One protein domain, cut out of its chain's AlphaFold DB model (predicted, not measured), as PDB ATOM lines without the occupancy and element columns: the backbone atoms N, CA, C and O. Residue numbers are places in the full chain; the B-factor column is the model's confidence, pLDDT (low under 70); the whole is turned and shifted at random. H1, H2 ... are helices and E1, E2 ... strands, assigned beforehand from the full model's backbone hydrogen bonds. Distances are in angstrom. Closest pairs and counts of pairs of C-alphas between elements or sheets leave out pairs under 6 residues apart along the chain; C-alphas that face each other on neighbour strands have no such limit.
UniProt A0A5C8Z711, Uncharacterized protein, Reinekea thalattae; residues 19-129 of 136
ATOM      1  N   ALA A  19      12.087  29.009 -29.612       94.94
ATOM      2  CA  ALA A  19      12.671  30.064 -30.442       94.94
ATOM      3  C   ALA A  19      13.188  29.558 -31.805       94.94
ATOM      4  O   ALA A  19      13.047  30.261 -32.801       94.94
ATOM      5  N   ASP A  20      13.704  28.329 -31.870       95.56
ATOM      6  CA  ASP A  20      14.206  27.704 -33.104       95.56
ATOM      7  C   ASP A  20      13.121  27.458 -34.169       95.56
ATOM      8  O   ASP A  20      13.395  27.544 -35.372       95.56
ATOM      9  N   ASP A  21      11.886  27.191 -33.731       96.12
ATOM     10  CA  ASP A  21      10.727  26.993 -34.610       96.12
ATOM     11  C   ASP A  21      10.181  28.325 -35.140       96.12
ATOM     12  O   ASP A  21       9.596  28.378 -36.222       96.12
ATOM     13  N   LEU A  22      10.357  29.400 -34.364       95.19
ATOM     14  CA  LEU A  22       9.871  30.746 -34.677       95.19
ATOM     15  C   LEU A  22      10.884  31.571 -35.480       95.19
ATOM     16  O   LEU A  22      10.495  32.478 -36.216       95.19
ATOM     17  N   ALA A  23      12.176  31.279 -35.327       97.12
ATOM     18  CA  ALA A  23      13.241  31.964 -36.036       97.12
ATOM     19  C   ALA A  23      13.182  31.677 -37.542       97.12
ATOM     20  O   ALA A  23      12.889  30.565 -37.984       97.12
ATOM     21  N   LEU A  24      13.519  32.686 -38.343       97.19
ATOM     22  CA  LEU A  24      13.501  32.601 -39.802       97.19
ATOM     23  C   LEU A  24      14.892  32.878 -40.377       97.19
ATOM     24  O   LEU A  24      15.665  33.621 -39.768       97.19
ATOM     25  N   PRO A  25      15.234  32.311 -41.547       96.81
ATOM     26  CA  PRO A  25      16.454  32.680 -42.253       96.81
ATOM     27  C   PRO A  25      16.521  34.189 -42.496       96.81
ATOM     28  O   PRO A  25      15.502  34.840 -42.746       96.81
ATOM     29  N   LEU A  26      17.731  34.740 -42.453       95.56
ATOM     30  CA  LEU A  26      17.955  36.137 -42.793       95.56
ATOM     31  C   LEU A  26      17.595  36.386 -44.265       95.56
ATOM     32  O   LEU A  26      18.175  35.783 -45.163       95.56
ATOM     33  N   ASN A  27      16.663  37.307 -44.505       92.31
ATOM     34  CA  ASN A  27      16.254  37.723 -45.846       92.31
ATOM     35  C   ASN A  27      16.535  39.219 -46.054       92.31
ATOM     36  O   ASN A  27      15.617  40.022 -46.220       92.31
ATOM     37  N   ASN A  28      17.809  39.600 -45.967       93.31
ATOM     38  CA  ASN A  28      18.279  40.946 -46.276       93.31
ATOM     39  C   ASN A  28      19.563  40.836 -47.120       93.31
ATOM     40  O   ASN A  28      20.524  40.244 -46.636       93.31
ATOM     41  N   PRO A  29      19.588  41.362 -48.359       94.12
ATOM     42  CA  PRO A  29      20.731  41.213 -49.261       94.12
ATOM     43  C   PRO A  29      21.970  42.016 -48.838       94.12
ATOM     44  O   PRO A  29      23.072  41.682 -49.269       94.12
ATOM     45  N   ASP A  30      21.804  43.044 -48.003       97.31
ATOM     46  CA  ASP A  30      22.894  43.909 -47.531       97.31
ATOM     47  C   ASP A  30      23.578  43.355 -46.270       97.31
ATOM     48  O   ASP A  30      24.595  43.878 -45.800       97.31
ATOM     49  N   LEU A  31      23.019  42.276 -45.717       97.44
ATOM     50  CA  LEU A  31      23.547  41.561 -44.570       97.44
ATOM     51  C   LEU A  31      23.986  40.156 -44.968       97.44
ATOM     52  O   LEU A  31      23.331  39.441 -45.722       97.44
ATOM     53  N   LYS A  32      25.097  39.731 -44.385       98.06
ATOM     54  CA  LYS A  32      25.656  38.400 -44.541       98.06
ATOM     55  C   LYS A  32      25.625  37.695 -43.199       98.06
ATOM     56  O   LYS A  32      26.134  38.219 -42.212       98.06
ATOM     57  N   ILE A  33      25.078  36.484 -43.181       98.31
ATOM     58  CA  ILE A  33      25.172  35.588 -42.033       98.31
ATOM     59  C   ILE A  33      25.951  34.331 -42.404       98.31
ATOM     60  O   ILE A  33      25.738  33.746 -43.466       98.31
ATOM     61  N   GLU A  34      26.876  33.932 -41.538       98.19
ATOM     62  CA  GLU A  34      27.646  32.699 -41.673       98.19
ATOM     63  C   GLU A  34      27.523  31.861 -40.396       98.19
ATOM     64  O   GLU A  34      27.882  32.369 -39.335       98.19
ATOM     65  N   PRO A  35      27.083  30.592 -40.477       98.12
ATOM     66  CA  PRO A  35      26.682  29.896 -41.702       98.12
ATOM     67  C   PRO A  35      25.359  30.429 -42.287       98.12
ATOM     68  O   PRO A  35      24.522  30.972 -41.565       98.12
ATOM     69  N   SER A  36      25.178  30.302 -43.605       96.94
ATOM     70  CA  SER A  36      24.085  30.956 -44.352       96.94
ATOM     71  C   SER A  36      22.686  30.418 -44.050       96.94
ATOM     72  O   SER A  36      21.696  31.067 -44.369       96.94
ATOM     73  N   ASP A  37      22.591  29.223 -43.470       97.12
ATOM     74  CA  ASP A  37      21.344  28.593 -43.037       97.12
ATOM     75  C   ASP A  37      20.921  28.999 -41.615       97.12
ATOM     76  O   ASP A  37      19.866  28.574 -41.140       97.12
ATOM     77  N   THR A  38      21.699  29.859 -40.947       98.38
ATOM     78  CA  THR A  38      21.358  30.375 -39.620       98.38
ATOM     79  C   THR A  38      20.042  31.152 -39.664       98.38
ATOM     80  O   THR A  38      19.893  32.156 -40.365       98.38
ATOM     81  N   LYS A  39      19.090  30.712 -38.846       98.25
ATOM     82  CA  LYS A  39      17.847  31.423 -38.542       98.25
ATOM     83  C   LYS A  39      18.045  32.425 -37.408       98.25
ATOM     84  O   LYS A  39      18.772  32.136 -36.452       98.25
ATOM     85  N   LEU A  40      17.341  33.549 -37.507       96.69
ATOM     86  CA  LEU A  40      17.350  34.655 -36.560       96.69
ATOM     87  C   LEU A  40      15.943  34.975 -36.053       96.69
ATOM     88  O   LEU A  40      14.947  34.805 -36.759       96.69
ATOM     89  N   MET A  41      15.875  35.525 -34.847       95.44
ATOM     90  CA  MET A  41      14.684  36.195 -34.329       95.44
ATOM     91  C   MET A  41      15.113  37.382 -33.475       95.44
ATOM     92  O   MET A  41      16.023  37.269 -32.662       95.44
ATOM     93  N   ARG A  42      14.465  38.533 -33.644       91.88
ATOM     94  CA  ARG A  42      14.702  39.709 -32.803       91.88
ATOM     95  C   ARG A  42      13.563  39.849 -31.812       91.88
ATOM     96  O   ARG A  42      12.411  39.941 -32.232       91.88
ATOM     97  N   LEU A  43      13.881  39.956 -30.526       87.19
ATOM     98  CA  LEU A  43      12.919  40.478 -29.565       87.19
ATOM     99  C   LEU A  43      12.891  42.000 -29.725       87.19
ATOM    100  O   LEU A  43      13.849  42.690 -29.376       87.19
ATOM    101  N   ALA A  44      11.818  42.519 -30.318       66.31
ATOM    102  CA  ALA A  44      11.658  43.954 -30.486       66.31
ATOM    103  C   ALA A  44      11.298  44.604 -29.144       66.31
ATOM    104  O   ALA A  44      10.328  44.218 -28.495       66.31
ATOM    105  N   THR A  45      12.067  45.615 -28.759       68.38
ATOM    106  CA  THR A  45      11.665  46.615 -27.770       68.38
ATOM    107  C   THR A  45      10.919  47.758 -28.468       68.38
ATOM    108  O   THR A  45      11.018  47.918 -29.688       68.38
ATOM    109  N   PHE A  46      10.147  48.554 -27.726       61.69
ATOM    110  CA  PHE A  46       9.498  49.744 -28.277       61.69
ATOM    111  C   PHE A  46      10.570  50.812 -28.511       61.69
ATOM    112  O   PHE A  46      11.021  51.453 -27.564       61.69
ATOM    113  N   HIS A  47      11.006  50.963 -29.764       53.84
ATOM    114  CA  HIS A  47      12.111  51.846 -30.133       53.84
ATOM    115  C   HIS A  47      11.927  53.262 -29.561       53.84
ATOM    116  O   HIS A  47      10.944  53.947 -29.840       53.84
ATOM    117  N   ILE A  48      12.884  53.663 -28.724       55.31
ATOM    118  CA  ILE A  48      12.972  54.979 -28.100       55.31
ATOM    119  C   ILE A  48      13.554  55.937 -29.139       55.31
ATOM    120  O   ILE A  48      14.721  55.831 -29.496       55.31
ATOM    121  N   TYR A  49      12.742  56.881 -29.608       55.22
ATOM    122  CA  TYR A  49      13.218  58.065 -30.320       55.22
ATOM    123  C   TYR A  49      12.502  59.288 -29.735       55.22
ATOM    124  O   TYR A  49      11.478  59.701 -30.280       55.22
ATOM    125  N   PRO A  50      12.983  59.844 -28.607       49.22
ATOM    126  CA  PRO A  50      12.361  61.000 -27.957       49.22
ATOM    127  C   PRO A  50      12.354  62.223 -28.884       49.22
ATOM    128  O   PRO A  50      11.448  63.040 -28.827       49.22
ATOM    129  N   GLU A  51      13.347  62.290 -29.773       52.53
ATOM    130  CA  GLU A  51      13.552  63.322 -30.795       52.53
ATOM    131  C   GLU A  51      12.578  63.200 -31.990       52.53
ATOM    132  O   GLU A  51      12.567  64.063 -32.863       52.53
ATOM    133  N   ARG A  52      11.796  62.111 -32.110       55.75
ATOM    134  CA  ARG A  52      10.866  61.909 -33.239       55.75
ATOM    135  C   ARG A  52       9.449  62.346 -32.847       55.75
ATOM    136  O   ARG A  52       8.791  61.700 -32.034       55.75
ATOM    137  N   ASP A  53       8.980  63.394 -33.527       49.59
ATOM    138  CA  ASP A  53       7.847  64.300 -33.241       49.59
ATOM    139  C   ASP A  53       6.450  63.723 -32.909       49.59
ATOM    140  O   ASP A  53       5.516  64.493 -32.719       49.59
ATOM    141  N   ASN A  54       6.245  62.406 -32.814       55.12
ATOM    142  CA  ASN A  54       4.928  61.830 -32.485       55.12
ATOM    143  C   ASN A  54       4.969  60.685 -31.463       55.12
ATOM    144  O   ASN A  54       3.962  60.004 -31.258       55.12
ATOM    145  N   SER A  55       6.116  60.436 -30.830       60.12
ATOM    146  CA  SER A  55       6.202  59.435 -29.774       60.12
ATOM    147  C   SER A  55       5.950  60.078 -28.414       60.12
ATOM    148  O   SER A  55       6.779  60.831 -27.915       60.12
ATOM    149  N   ILE A  56       4.822  59.750 -27.778       63.94
ATOM    150  CA  ILE A  56       4.579  60.132 -26.378       63.94
ATOM    151  C   ILE A  56       5.387  59.271 -25.402       63.94
ATOM    152  O   ILE A  56       5.285  59.459 -24.197       63.94
ATOM    153  N   GLY A  57       6.155  58.294 -25.891       67.44
ATOM    154  CA  GLY A  57       6.975  57.427 -25.065       67.44
ATOM    155  C   GLY A  57       7.453  56.159 -25.768       67.44
ATOM    156  O   GLY A  57       6.976  55.785 -26.833       67.44
ATOM    157  N   GLY A  58       8.403  55.474 -25.148       74.19
ATOM    158  CA  GLY A  58       8.987  54.229 -25.635       74.19
ATOM    159  C   GLY A  58       9.611  53.443 -24.494       74.19
ATOM    160  O   GLY A  58       9.653  53.908 -23.356       74.19
ATOM    161  N   GLY A  59      10.101  52.243 -24.783       80.31
ATOM    162  CA  GLY A  59      10.755  51.435 -23.769       80.31
ATOM    163  C   GLY A  59      11.677  50.389 -24.361       80.31
ATOM    164  O   GLY A  59      11.319  49.696 -25.314       80.31
ATOM    165  N   GLY A  60      12.863  50.260 -23.785       87.69
ATOM    166  CA  GLY A  60      13.901  49.387 -24.299       87.69
ATOM    167  C   GLY A  60      14.970  49.063 -23.276       87.69
ATOM    168  O   GLY A  60      14.934  49.544 -22.145       87.69
ATOM    169  N   PHE A  61      15.897  48.206 -23.687       89.94
ATOM    170  CA  PHE A  61      17.048  47.858 -22.873       89.94
ATOM    171  C   PHE A  61      18.172  48.849 -23.140       89.94
ATOM    172  O   PHE A  61      18.424  49.206 -24.292       89.94
ATOM    173  N   ILE A  62      18.841  49.268 -22.078       89.50
ATOM    174  CA  ILE A  62      20.029  50.110 -22.140       89.50
ATOM    175  C   ILE A  62      21.138  49.496 -21.296       89.50
ATOM    176  O   ILE A  62      20.870  48.812 -20.306       89.50
ATOM    177  N   ASN A  63      22.382  49.771 -21.665       90.25
ATOM    178  CA  ASN A  63      23.520  49.569 -20.781       90.25
ATOM    179  C   ASN A  63      23.551  50.714 -19.759       90.25
ATOM    180  O   ASN A  63      23.584  51.889 -20.122       90.25
ATOM    181  N   ASN A  64      23.549  50.406 -18.468       87.56
ATOM    182  CA  ASN A  64      23.532  51.416 -17.417       87.56
ATOM    183  C   ASN A  64      24.837  52.225 -17.360       87.56
ATOM    184  O   ASN A  64      24.819  53.363 -16.881       87.56
ATOM    185  N   THR A  65      25.935  51.667 -17.872       88.38
ATOM    186  CA  THR A  65      27.265  52.284 -17.842       88.38
ATOM    187  C   THR A  65      27.416  53.388 -18.888       88.38
ATOM    188  O   THR A  65      27.703  54.530 -18.533       88.38
ATOM    189  N   ASP A  66      27.206  53.069 -20.165       88.00
ATOM    190  CA  ASP A  66      27.438  53.984 -21.294       88.00
ATOM    191  C   ASP A  66      26.140  54.530 -21.920       88.00
ATOM    192  O   ASP A  66      26.190  55.407 -22.778       88.00
ATOM    193  N   LYS A  67      24.976  54.061 -21.447       88.06
ATOM    194  CA  LYS A  67      23.630  54.417 -21.931       88.06
ATOM    195  C   LYS A  67      23.340  54.001 -23.375       88.06
ATOM    196  O   LYS A  67      22.326  54.431 -23.924       88.06
ATOM    197  N   ASN A  68      24.155  53.123 -23.957       90.81
ATOM    198  CA  ASN A  68      23.899  52.552 -25.273       90.81
ATOM    199  C   ASN A  68      22.619  51.712 -25.275       90.81
ATOM    200  O   ASN A  68      22.270  51.061 -24.284       90.81
ATOM    201  N   ASN A  69      21.924  51.706 -26.415       90.94
ATOM    202  CA  ASN A  69      20.753  50.858 -26.605       90.94
ATOM    203  C   ASN A  69      21.187  49.399 -26.746       90.94
ATOM    204  O   ASN A  69      22.176  49.091 -27.406       90.94
ATOM    205  N   ILE A  70      20.397  48.490 -26.188       92.62
ATOM    206  CA  ILE A  70      20.621  47.053 -26.284       92.62
ATOM    207  C   ILE A  70      19.394  46.394 -26.915       92.62
ATOM    208  O   ILE A  70      18.245  46.708 -26.596       92.62
ATOM    209  N   ILE A  71      19.634  45.431 -27.803       93.69
ATOM    210  CA  ILE A  71      18.598  44.532 -28.321       93.69
ATOM    211  C   ILE A  71      18.954  43.080 -28.026       93.69
ATOM    212  O   ILE A  71      20.109  42.739 -27.780       93.69
ATOM    213  N   LEU A  72      17.949  42.210 -28.085       94.62
ATOM    214  CA  LEU A  72      18.133  40.777 -27.918       94.62
ATOM    215  C   LEU A  72      17.873  40.061 -29.248       94.62
ATOM    216  O   LEU A  72      16.785  40.175 -29.826       94.62
ATOM    217  N   LEU A  73      18.876  39.325 -29.726       96.50
ATOM    218  CA  LEU A  73      18.815  38.531 -30.950       96.50
ATOM    219  C   LEU A  73      19.001  37.050 -30.643       96.50
ATOM    220  O   LEU A  73      19.936  36.654 -29.956       96.50
ATOM    221  N   TYR A  74      18.116  36.227 -31.182       97.81
ATOM    222  CA  TYR A  74      18.253  34.783 -31.204       97.81
ATOM    223  C   TYR A  74      19.036  34.344 -32.439       97.81
ATOM    224  O   TYR A  74      18.756  34.814 -33.544       97.81
ATOM    225  N   PHE A  75      19.938  33.386 -32.253       98.44
ATOM    226  CA  PHE A  75      20.637  32.665 -33.307       98.44
ATOM    227  C   PHE A  75      20.390  31.166 -33.132       98.44
ATOM    228  O   PHE A  75      20.633  30.618 -32.060       98.44
ATOM    229  N   SER A  76      19.947  30.484 -34.185       98.50
ATOM    230  CA  SER A  76      19.741  29.017 -34.162       98.50
ATOM    231  C   SER A  76      21.037  28.198 -34.063       98.50
ATOM    232  O   SER A  76      21.006  27.010 -33.765       98.50
ATOM    233  N   GLN A  77      22.193  28.824 -34.296       98.44
ATOM    234  CA  GLN A  77      23.516  28.208 -34.202       98.44
ATOM    235  C   GLN A  77      24.591  29.272 -33.972       98.44
ATOM    236  O   GLN A  77      24.318  30.471 -34.045       98.44
ATOM    237  N   ALA A  78      25.826  28.841 -33.698       98.50
ATOM    238  CA  ALA A  78      26.961  29.758 -33.676       98.50
ATOM    239  C   ALA A  78      27.120  30.413 -35.056       98.50
ATOM    240  O   ALA A  78      27.163  29.710 -36.068       98.50
ATOM    241  N   ALA A  79      27.196  31.742 -35.094       98.50
ATOM    242  CA  ALA A  79      27.181  32.488 -36.340       98.50
ATOM    243  C   ALA A  79      27.856  33.860 -36.238       98.50
ATOM    244  O   ALA A  79      27.997  34.439 -35.160       98.50
ATOM    245  N   THR A  80      28.233  34.392 -37.396       98.62
ATOM    246  CA  THR A  80      28.657  35.782 -37.583       98.62
ATOM    247  C   THR A  80      27.641  36.482 -38.475       98.62
ATOM    248  O   THR A  80      27.333  35.971 -39.548       98.62
ATOM    249  N   LEU A  81      27.134  37.636 -38.045       98.50
ATOM    250  CA  LEU A  81      26.273  38.517 -38.833       98.50
ATOM    251  C   LEU A  81      27.024  39.821 -39.095       98.50
ATOM    252  O   LEU A  81      27.406  40.514 -38.153       98.50
ATOM    253  N   SER A  82      27.219  40.154 -40.367       98.75
ATOM    254  CA  SER A  82      27.920  41.364 -40.781       98.75
ATOM    255  C   SER A  82      27.248  42.061 -41.958       98.75
ATOM    256  O   SER A  82      26.445  41.461 -42.672       98.75
ATOM    257  N   GLY A  83      27.560  43.337 -42.159       98.19
ATOM    258  CA  GLY A  83      27.040  44.137 -43.269       98.19
ATOM    259  C   GLY A  83      26.580  45.513 -42.811       98.19
ATOM    260  O   GLY A  83      26.915  45.953 -41.713       98.19
ATOM    261  N   ALA A  84      25.824  46.204 -43.656       98.12
ATOM    262  CA  ALA A  84      25.309  47.529 -43.341       98.12
ATOM    263  C   ALA A  84      23.893  47.684 -43.889       98.12
ATOM    264  O   ALA A  84      23.653  47.394 -45.054       98.12
ATOM    265  N   VAL A  85      22.966  48.165 -43.064       96.00
ATOM    266  CA  VAL A  85      21.590  48.453 -43.488       96.00
ATOM    267  C   VAL A  85      21.298  49.919 -43.258       96.00
ATOM    268  O   VAL A  85      21.470  50.420 -42.148       96.00
ATOM    269  N   SER A  86      20.797  50.589 -44.288       94.06
ATOM    270  CA  SER A  86      20.297  51.955 -44.164       94.06
ATOM    271  C   SER A  86      18.791  51.952 -43.922       94.06
ATOM    272  O   SER A  86      18.039  51.256 -44.606       94.06
ATOM    273  N   SER A  87      18.331  52.753 -42.965       87.06
ATOM    274  CA  SER A  87      16.911  52.986 -42.707       87.06
ATOM    275  C   SER A  87      16.678  54.472 -42.475       87.06
ATOM    276  O   SER A  87      17.216  55.053 -41.538       87.06
ATOM    277  N   SER A  88      15.890  55.107 -43.345       88.19
ATOM    278  CA  SER A  88      15.702  56.563 -43.338       88.19
ATOM    279  C   SER A  88      17.047  57.310 -43.414       88.19
ATOM    280  O   SER A  88      17.734  57.196 -44.426       88.19
ATOM    281  N   SER A  89      17.414  58.075 -42.384       88.81
ATOM    282  CA  SER A  89      18.678  58.816 -42.281       88.81
ATOM    283  C   SER A  89      19.760  58.070 -41.495       88.81
ATOM    284  O   SER A  89      20.816  58.639 -41.246       88.81
ATOM    285  N   GLU A  90      19.501  56.830 -41.079       93.56
ATOM    286  CA  GLU A  90      20.378  56.064 -40.195       93.56
ATOM    287  C   GLU A  90      21.053  54.917 -40.950       93.56
ATOM    288  O   GLU A  90      20.446  54.274 -41.811       93.56
ATOM    289  N   VAL A  91      22.305  54.635 -40.595       96.94
ATOM    290  CA  VAL A  91      23.088  53.498 -41.082       96.94
ATOM    291  C   VAL A  91      23.431  52.602 -39.902       96.94
ATOM    292  O   VAL A  91      24.024  53.045 -38.926       96.94
ATOM    293  N   TYR A  92      23.090  51.325 -40.015       96.62
ATOM    294  CA  TYR A  92      23.351  50.307 -39.010       96.62
ATOM    295  C   TYR A  92      24.427  49.355 -39.528       96.62
ATOM    296  O   TYR A  92      24.172  48.570 -40.442       96.62
ATOM    297  N   LEU A  93      25.627  49.441 -38.962       98.31
ATOM    298  CA  LEU A  93      26.777  48.589 -39.245       98.31
ATOM    299  C   LEU A  93      26.716  47.357 -38.341       98.31
ATOM    300  O   LEU A  93      26.762  47.479 -37.123       98.31
ATOM    301  N   TYR A  94      26.612  46.168 -38.922       98.31
ATOM    302  CA  TYR A  94      26.551  44.913 -38.180       98.31
ATOM    303  C   TYR A  94      27.944  44.279 -38.113       98.31
ATOM    304  O   TYR A  94      28.580  44.058 -39.145       98.31
ATOM    305  N   ASP A  95      28.387  43.954 -36.900       98.50
ATOM    306  CA  ASP A  95      29.583  43.162 -36.593       98.50
ATOM    307  C   ASP A  95      29.300  42.272 -35.368       98.50
ATOM    308  O   ASP A  95      29.795  42.464 -34.256       98.50
ATOM    309  N   ILE A  96      28.396  41.312 -35.551       98.50
ATOM    310  CA  ILE A  96      27.868  40.487 -34.464       98.50
ATOM    311  C   ILE A  96      28.442  39.081 -34.557       98.50
ATOM    312  O   ILE A  96      28.405  38.441 -35.609       98.50
ATOM    313  N   LYS A  97      28.897  38.556 -33.419       98.44
ATOM    314  CA  LYS A  97      29.388  37.186 -33.275       98.44
ATOM    315  C   LYS A  97      28.639  36.454 -32.164       98.44
ATOM    316  O   LYS A  97      28.858  36.726 -30.984       98.44
ATOM    317  N   ALA A  98      27.814  35.488 -32.545       98.06
ATOM    318  CA  ALA A  98      27.179  34.533 -31.648       98.06
ATOM    319  C   ALA A  98      28.047  33.269 -31.567       98.06
ATOM    320  O   ALA A  98      28.223  32.551 -32.548       98.06
ATOM    321  N   THR A  99      28.626  32.980 -30.403       97.38
ATOM    322  CA  THR A  99      29.528  31.822 -30.225       97.38
ATOM    323  C   THR A  99      28.794  30.499 -29.994       97.38
ATOM    324  O   THR A  99      29.425  29.446 -29.954       97.38
ATOM    325  N   SER A 100      27.472  30.542 -29.831       98.06
ATOM    326  CA  SER A 100      26.598  29.400 -29.550       98.06
ATOM    327  C   SER A 100      25.162  29.699 -30.006       98.06
ATOM    328  O   SER A 100      24.825  30.875 -30.173       98.06
ATOM    329  N   PRO A 101      24.313  28.673 -30.212       97.88
ATOM    330  CA  PRO A 101      22.877  28.885 -30.382       97.88
ATOM    331  C   PRO A 101      22.267  29.535 -29.137       97.88
ATOM    332  O   PRO A 101      22.733  29.311 -28.020       97.88
ATOM    333  N   GLY A 102      21.196  30.298 -29.324       97.44
ATOM    334  CA  GLY A 102      20.447  30.924 -28.245       97.44
ATOM    335  C   GLY A 102      20.311  32.431 -28.395       97.44
ATOM    336  O   GLY A 102      20.509  33.002 -29.466       97.44
ATOM    337  N   TRP A 103      19.934  33.066 -27.292       96.56
ATOM    338  CA  TRP A 103      19.724  34.504 -27.204       96.56
ATOM    339  C   TRP A 103      21.011  35.230 -26.824       96.56
ATOM    340  O   TRP A 103      21.682  34.858 -25.865       96.56
ATOM    341  N   HIS A 104      21.316  36.293 -27.560       96.50
ATOM    342  CA  HIS A 104      22.496  37.129 -27.387       96.50
ATOM    343  C   HIS A 104      22.077  38.590 -27.272       96.50
ATOM    344  O   HIS A 104      21.276  39.088 -28.069       96.50
ATOM    345  N   TRP A 105      22.635  39.275 -26.279       96.00
ATOM    346  CA  TRP A 105      22.520  40.721 -26.149       96.00
ATOM    347  C   TRP A 105      23.439  41.399 -27.158       96.00
ATOM    348  O   TRP A 105      24.596  41.010 -27.315       96.00
ATOM    349  N   ILE A 106      22.917  42.409 -27.841       96.62
ATOM    350  CA  ILE A 106      23.623  43.169 -28.867       96.62
ATOM    351  C   ILE A 106      23.634  44.628 -28.441       96.62
ATOM    352  O   ILE A 106      22.568  45.218 -28.251       96.62
ATOM    353  N   ASN A 107      24.829  45.189 -28.304       95.81
ATOM    354  CA  ASN A 107      25.029  46.610 -28.078       95.81
ATOM    355  C   ASN A 107      24.803  47.383 -29.378       95.81
ATOM    356  O   ASN A 107      25.228  46.918 -30.435       95.81
ATOM    357  N   ILE A 108      24.184  48.556 -29.288       95.06
ATOM    358  CA  ILE A 108      24.023  49.506 -30.386       95.06
ATOM    359  C   ILE A 108      24.683  50.816 -29.959       95.06
ATOM    360  O   ILE A 108      24.143  51.550 -29.132       95.06
ATOM    361  N   GLU A 109      25.844  51.093 -30.536       94.19
ATOM    362  CA  GLU A 109      26.667  52.257 -30.213       94.19
ATOM    363  C   GLU A 109      26.660  53.243 -31.380       94.19
ATOM    364  O   GLU A 109      26.995  52.879 -32.509       94.19
ATOM    365  N   GLU A 110      26.305  54.498 -31.125       94.50
ATOM    366  CA  GLU A 110      26.435  55.550 -32.131       94.50
ATOM    367  C   GLU A 110      27.914  55.923 -32.305       94.50
ATOM    368  O   GLU A 110      28.568  56.392 -31.378       94.50
ATOM    369  N   GLN A 111      28.457  55.692 -33.499       95.62
ATOM    370  CA  GLN A 111      29.850  56.006 -33.835       95.62
ATOM    371  C   GLN A 111      29.998  57.470 -34.260       95.62
ATOM    372  O   GLN A 111      30.956  58.155 -33.905       95.62
ATOM    373  N   THR A 112      29.036  57.936 -35.051       94.81
ATOM    374  CA  THR A 112      28.861  59.318 -35.503       94.81
ATOM    375  C   THR A 112      27.371  59.564 -35.692       94.81
ATOM    376  O   THR A 112      26.621  58.598 -35.790       94.81
ATOM    377  N   GLU A 113      26.957  60.824 -35.836       93.94
ATOM    378  CA  GLU A 113      25.549  61.183 -36.058       93.94
ATOM    379  C   GLU A 113      24.894  60.308 -37.143       93.94
ATOM    380  O   GLU A 113      25.313  60.307 -38.305       93.94
ATOM    381  N   GLY A 114      23.896  59.519 -36.736       92.38
ATOM    382  CA  GLY A 114      23.134  58.641 -37.627       92.38
ATOM    383  C   GLY A 114      23.853  57.362 -38.080       92.38
ATOM    384  O   GLY A 114      23.322  56.650 -38.930       92.38
ATOM    385  N   VAL A 115      25.028  57.030 -37.538       96.81
ATOM    386  CA  VAL A 115      25.767  55.793 -37.847       96.81
ATOM    387  C   VAL A 115      25.952  54.972 -36.579       96.81
ATOM    388  O   VAL A 115      26.683  55.358 -35.670       96.81
ATOM    389  N   TYR A 116      25.338  53.796 -36.554       96.62
ATOM    390  CA  TYR A 116      25.283  52.921 -35.391       96.62
ATOM    391  C   TYR A 116      26.019  51.614 -35.659       96.62
ATOM    392  O   TYR A 116      25.765  50.951 -36.662       96.62
ATOM    393  N   LEU A 117      26.897  51.215 -34.747       97.69
ATOM    394  CA  LEU A 117      27.586  49.932 -34.760       97.69
ATOM    395  C   LEU A 117      26.861  48.946 -33.839       97.69
ATOM    396  O   LEU A 117      26.659  49.219 -32.658       97.69
ATOM    397  N   LEU A 118      26.484  47.790 -34.387       97.56
ATOM    398  CA  LEU A 118      25.887  46.684 -33.654       97.56
ATOM    399  C   LEU A 118      26.915  45.586 -33.426       97.56
ATOM    400  O   LEU A 118      27.398  44.975 -34.381       97.56
ATOM    401  N   GLN A 119      27.188  45.292 -32.159       97.81
ATOM    402  CA  GLN A 119      28.148  44.270 -31.750       97.81
ATOM    403  C   GLN A 119      27.593  43.406 -30.626       97.81
ATOM    404  O   GLN A 119      26.748  43.839 -29.845       97.81
ATOM    405  N   THR A 120      28.081  42.170 -30.515       97.31
ATOM    406  CA  THR A 120      27.756  41.311 -29.367       97.31
ATOM    407  C   THR A 120      28.143  42.030 -28.077       97.31
ATOM    408  O   THR A 120      29.296  42.437 -27.927       97.31
ATOM    409  N   TYR A 121      27.192  42.167 -27.159       96.06
ATOM    410  CA  TYR A 121      27.409  42.758 -25.845       96.06
ATOM    411  C   TYR A 121      28.372  41.880 -25.035       96.06
ATOM    412  O   TYR A 121      28.212  40.658 -24.983       96.06
ATOM    413  N   LYS A 122      29.406  42.493 -24.449       93.69
ATOM    414  CA  LYS A 122      30.495  41.788 -23.742       93.69
ATOM    415  C   LYS A 122      30.584  42.135 -22.256       93.69
ATOM    416  O   LYS A 122      31.359  41.487 -21.554       93.69
ATOM    417  N   ASP A 123      29.820  43.124 -21.808       92.62
ATOM    418  CA  ASP A 123      29.815  43.570 -20.419       92.62
ATOM    419  C   ASP A 123      28.869  42.707 -19.565       92.62
ATOM    420  O   ASP A 123      28.346  41.677 -20.008       92.62
ATOM    421  N   SER A 124      28.681  43.096 -18.303       92.69
ATOM    422  CA  SER A 124      27.842  42.346 -17.374       92.69
ATOM    423  C   SER A 124      26.367  42.489 -17.731       92.69
ATOM    424  O   SER A 124      25.850  43.588 -17.887       92.69
ATOM    425  N   ILE A 125      25.634  41.375 -17.754       89.56
ATOM    426  CA  ILE A 125      24.170  41.408 -17.902       89.56
ATOM    427  C   ILE A 125      23.472  42.150 -16.751       89.56
ATOM    428  O   ILE A 125      22.324  42.553 -16.896       89.56
ATOM    429  N   GLU A 126      24.147  42.310 -15.608       89.50
ATOM    430  CA  GLU A 126      23.642  43.077 -14.463       89.50
ATOM    431  C   GLU A 126      23.599  44.584 -14.749       89.50
ATOM    432  O   GLU A 126      22.846  45.300 -14.094       89.50
ATOM    433  N   ASP A 127      24.350  45.045 -15.754       90.81
ATOM    434  CA  ASP A 127      24.347  46.435 -16.206       90.81
ATOM    435  C   ASP A 127      23.204  46.711 -17.197       90.81
ATOM    436  O   ASP A 127      23.005  47.852 -17.604       90.81
ATOM    437  N   ILE A 128      22.427  45.697 -17.590       90.25
ATOM    438  CA  ILE A 128      21.291  45.869 -18.498       90.25
ATOM    439  C   ILE A 128      20.062  46.319 -17.707       90.25
ATOM    440  O   ILE A 128      19.533  45.594 -16.863       90.25
ATOM    441  N   GLU A 129      19.542  47.495 -18.047       88.88
ATOM    442  CA  GLU A 129      18.305  48.032 -17.486       88.88
ATOM    443  C   GLU A 129      17.217  48.115 -18.554       88.88
ATOM    444  O   GLU A 129      17.474  48.489 -19.696       88.88
TER     445      GLU A 129
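What this domain is: This is residues 19 to 129 of the 136 residues of an uncharacterized protein of Reinekea thalattae (UniProt A0A5C8Z711). One twisted sheet of eight strands wraps into an open trough, with E1 at one rim and E2 and E3 at the other; the small helix H1 sits by E2, and a long loop, residues 44 to 56, leads from E2 to E3. The 111 printed residues hold, in order, H1 and E1 to E8, mostly strand. The sheet is branched at E4 and mixed, with E6 and E8 its parallel pair. The whole is compact, with a radius of gyration of 14.2 A and spans of 39 by 32 by 25 A.

Where its parts are: Find C-alpha 19 at (12.671, 30.064, -30.442), where H1, residues 19 to 22, begins. Next come E1, 31 to 34, E2, 39 to 43, E3, 57 to 63, and E4, 69 to 75. E5, 79 to 87, spans 23.8 A and bends by 54 degrees at residue 83; E6, 90 to 98, spans 24.1 A. E7, 102 to 112, spans 30.5 A, and E8, 115 to 120, ends at C-alpha 120 (27.756, 41.311, -29.367).

How they stand to each other: Start at edge strand E1, antiparallel to E5, with N 32 and O 82 2.8 A apart. The hairpin E5 and E6 has N 87 and O 90 at 2.8 A. E6 and E8 are parallel, with N 93 and O 116 at 2.8 A. The hairpin E7 and E8 has N 109 and O 117 at 2.9 A. E7 and E4 are antiparallel, with N 73 and O 104 at 2.9 A. On the other side of E4 are E2, with N 74 and O 41 at 2.8 A, and E3, its hairpin partner, with N 70 and O 61 at 2.8 A. H1 is on the sheet at a height of 7.8 A; its closest C-alphas to E2 are Leu 22 and Met 41, 7.3 A. H1 is too short for an O i to N i+4 pair.

The domain as a whole: The C-alphas of Pro 35 and Ile 56 are farthest apart, 40.5 A. The printed part has no cut. The link E2 to E3 is long, and pLDDT is under 70 at residues 44 to 57.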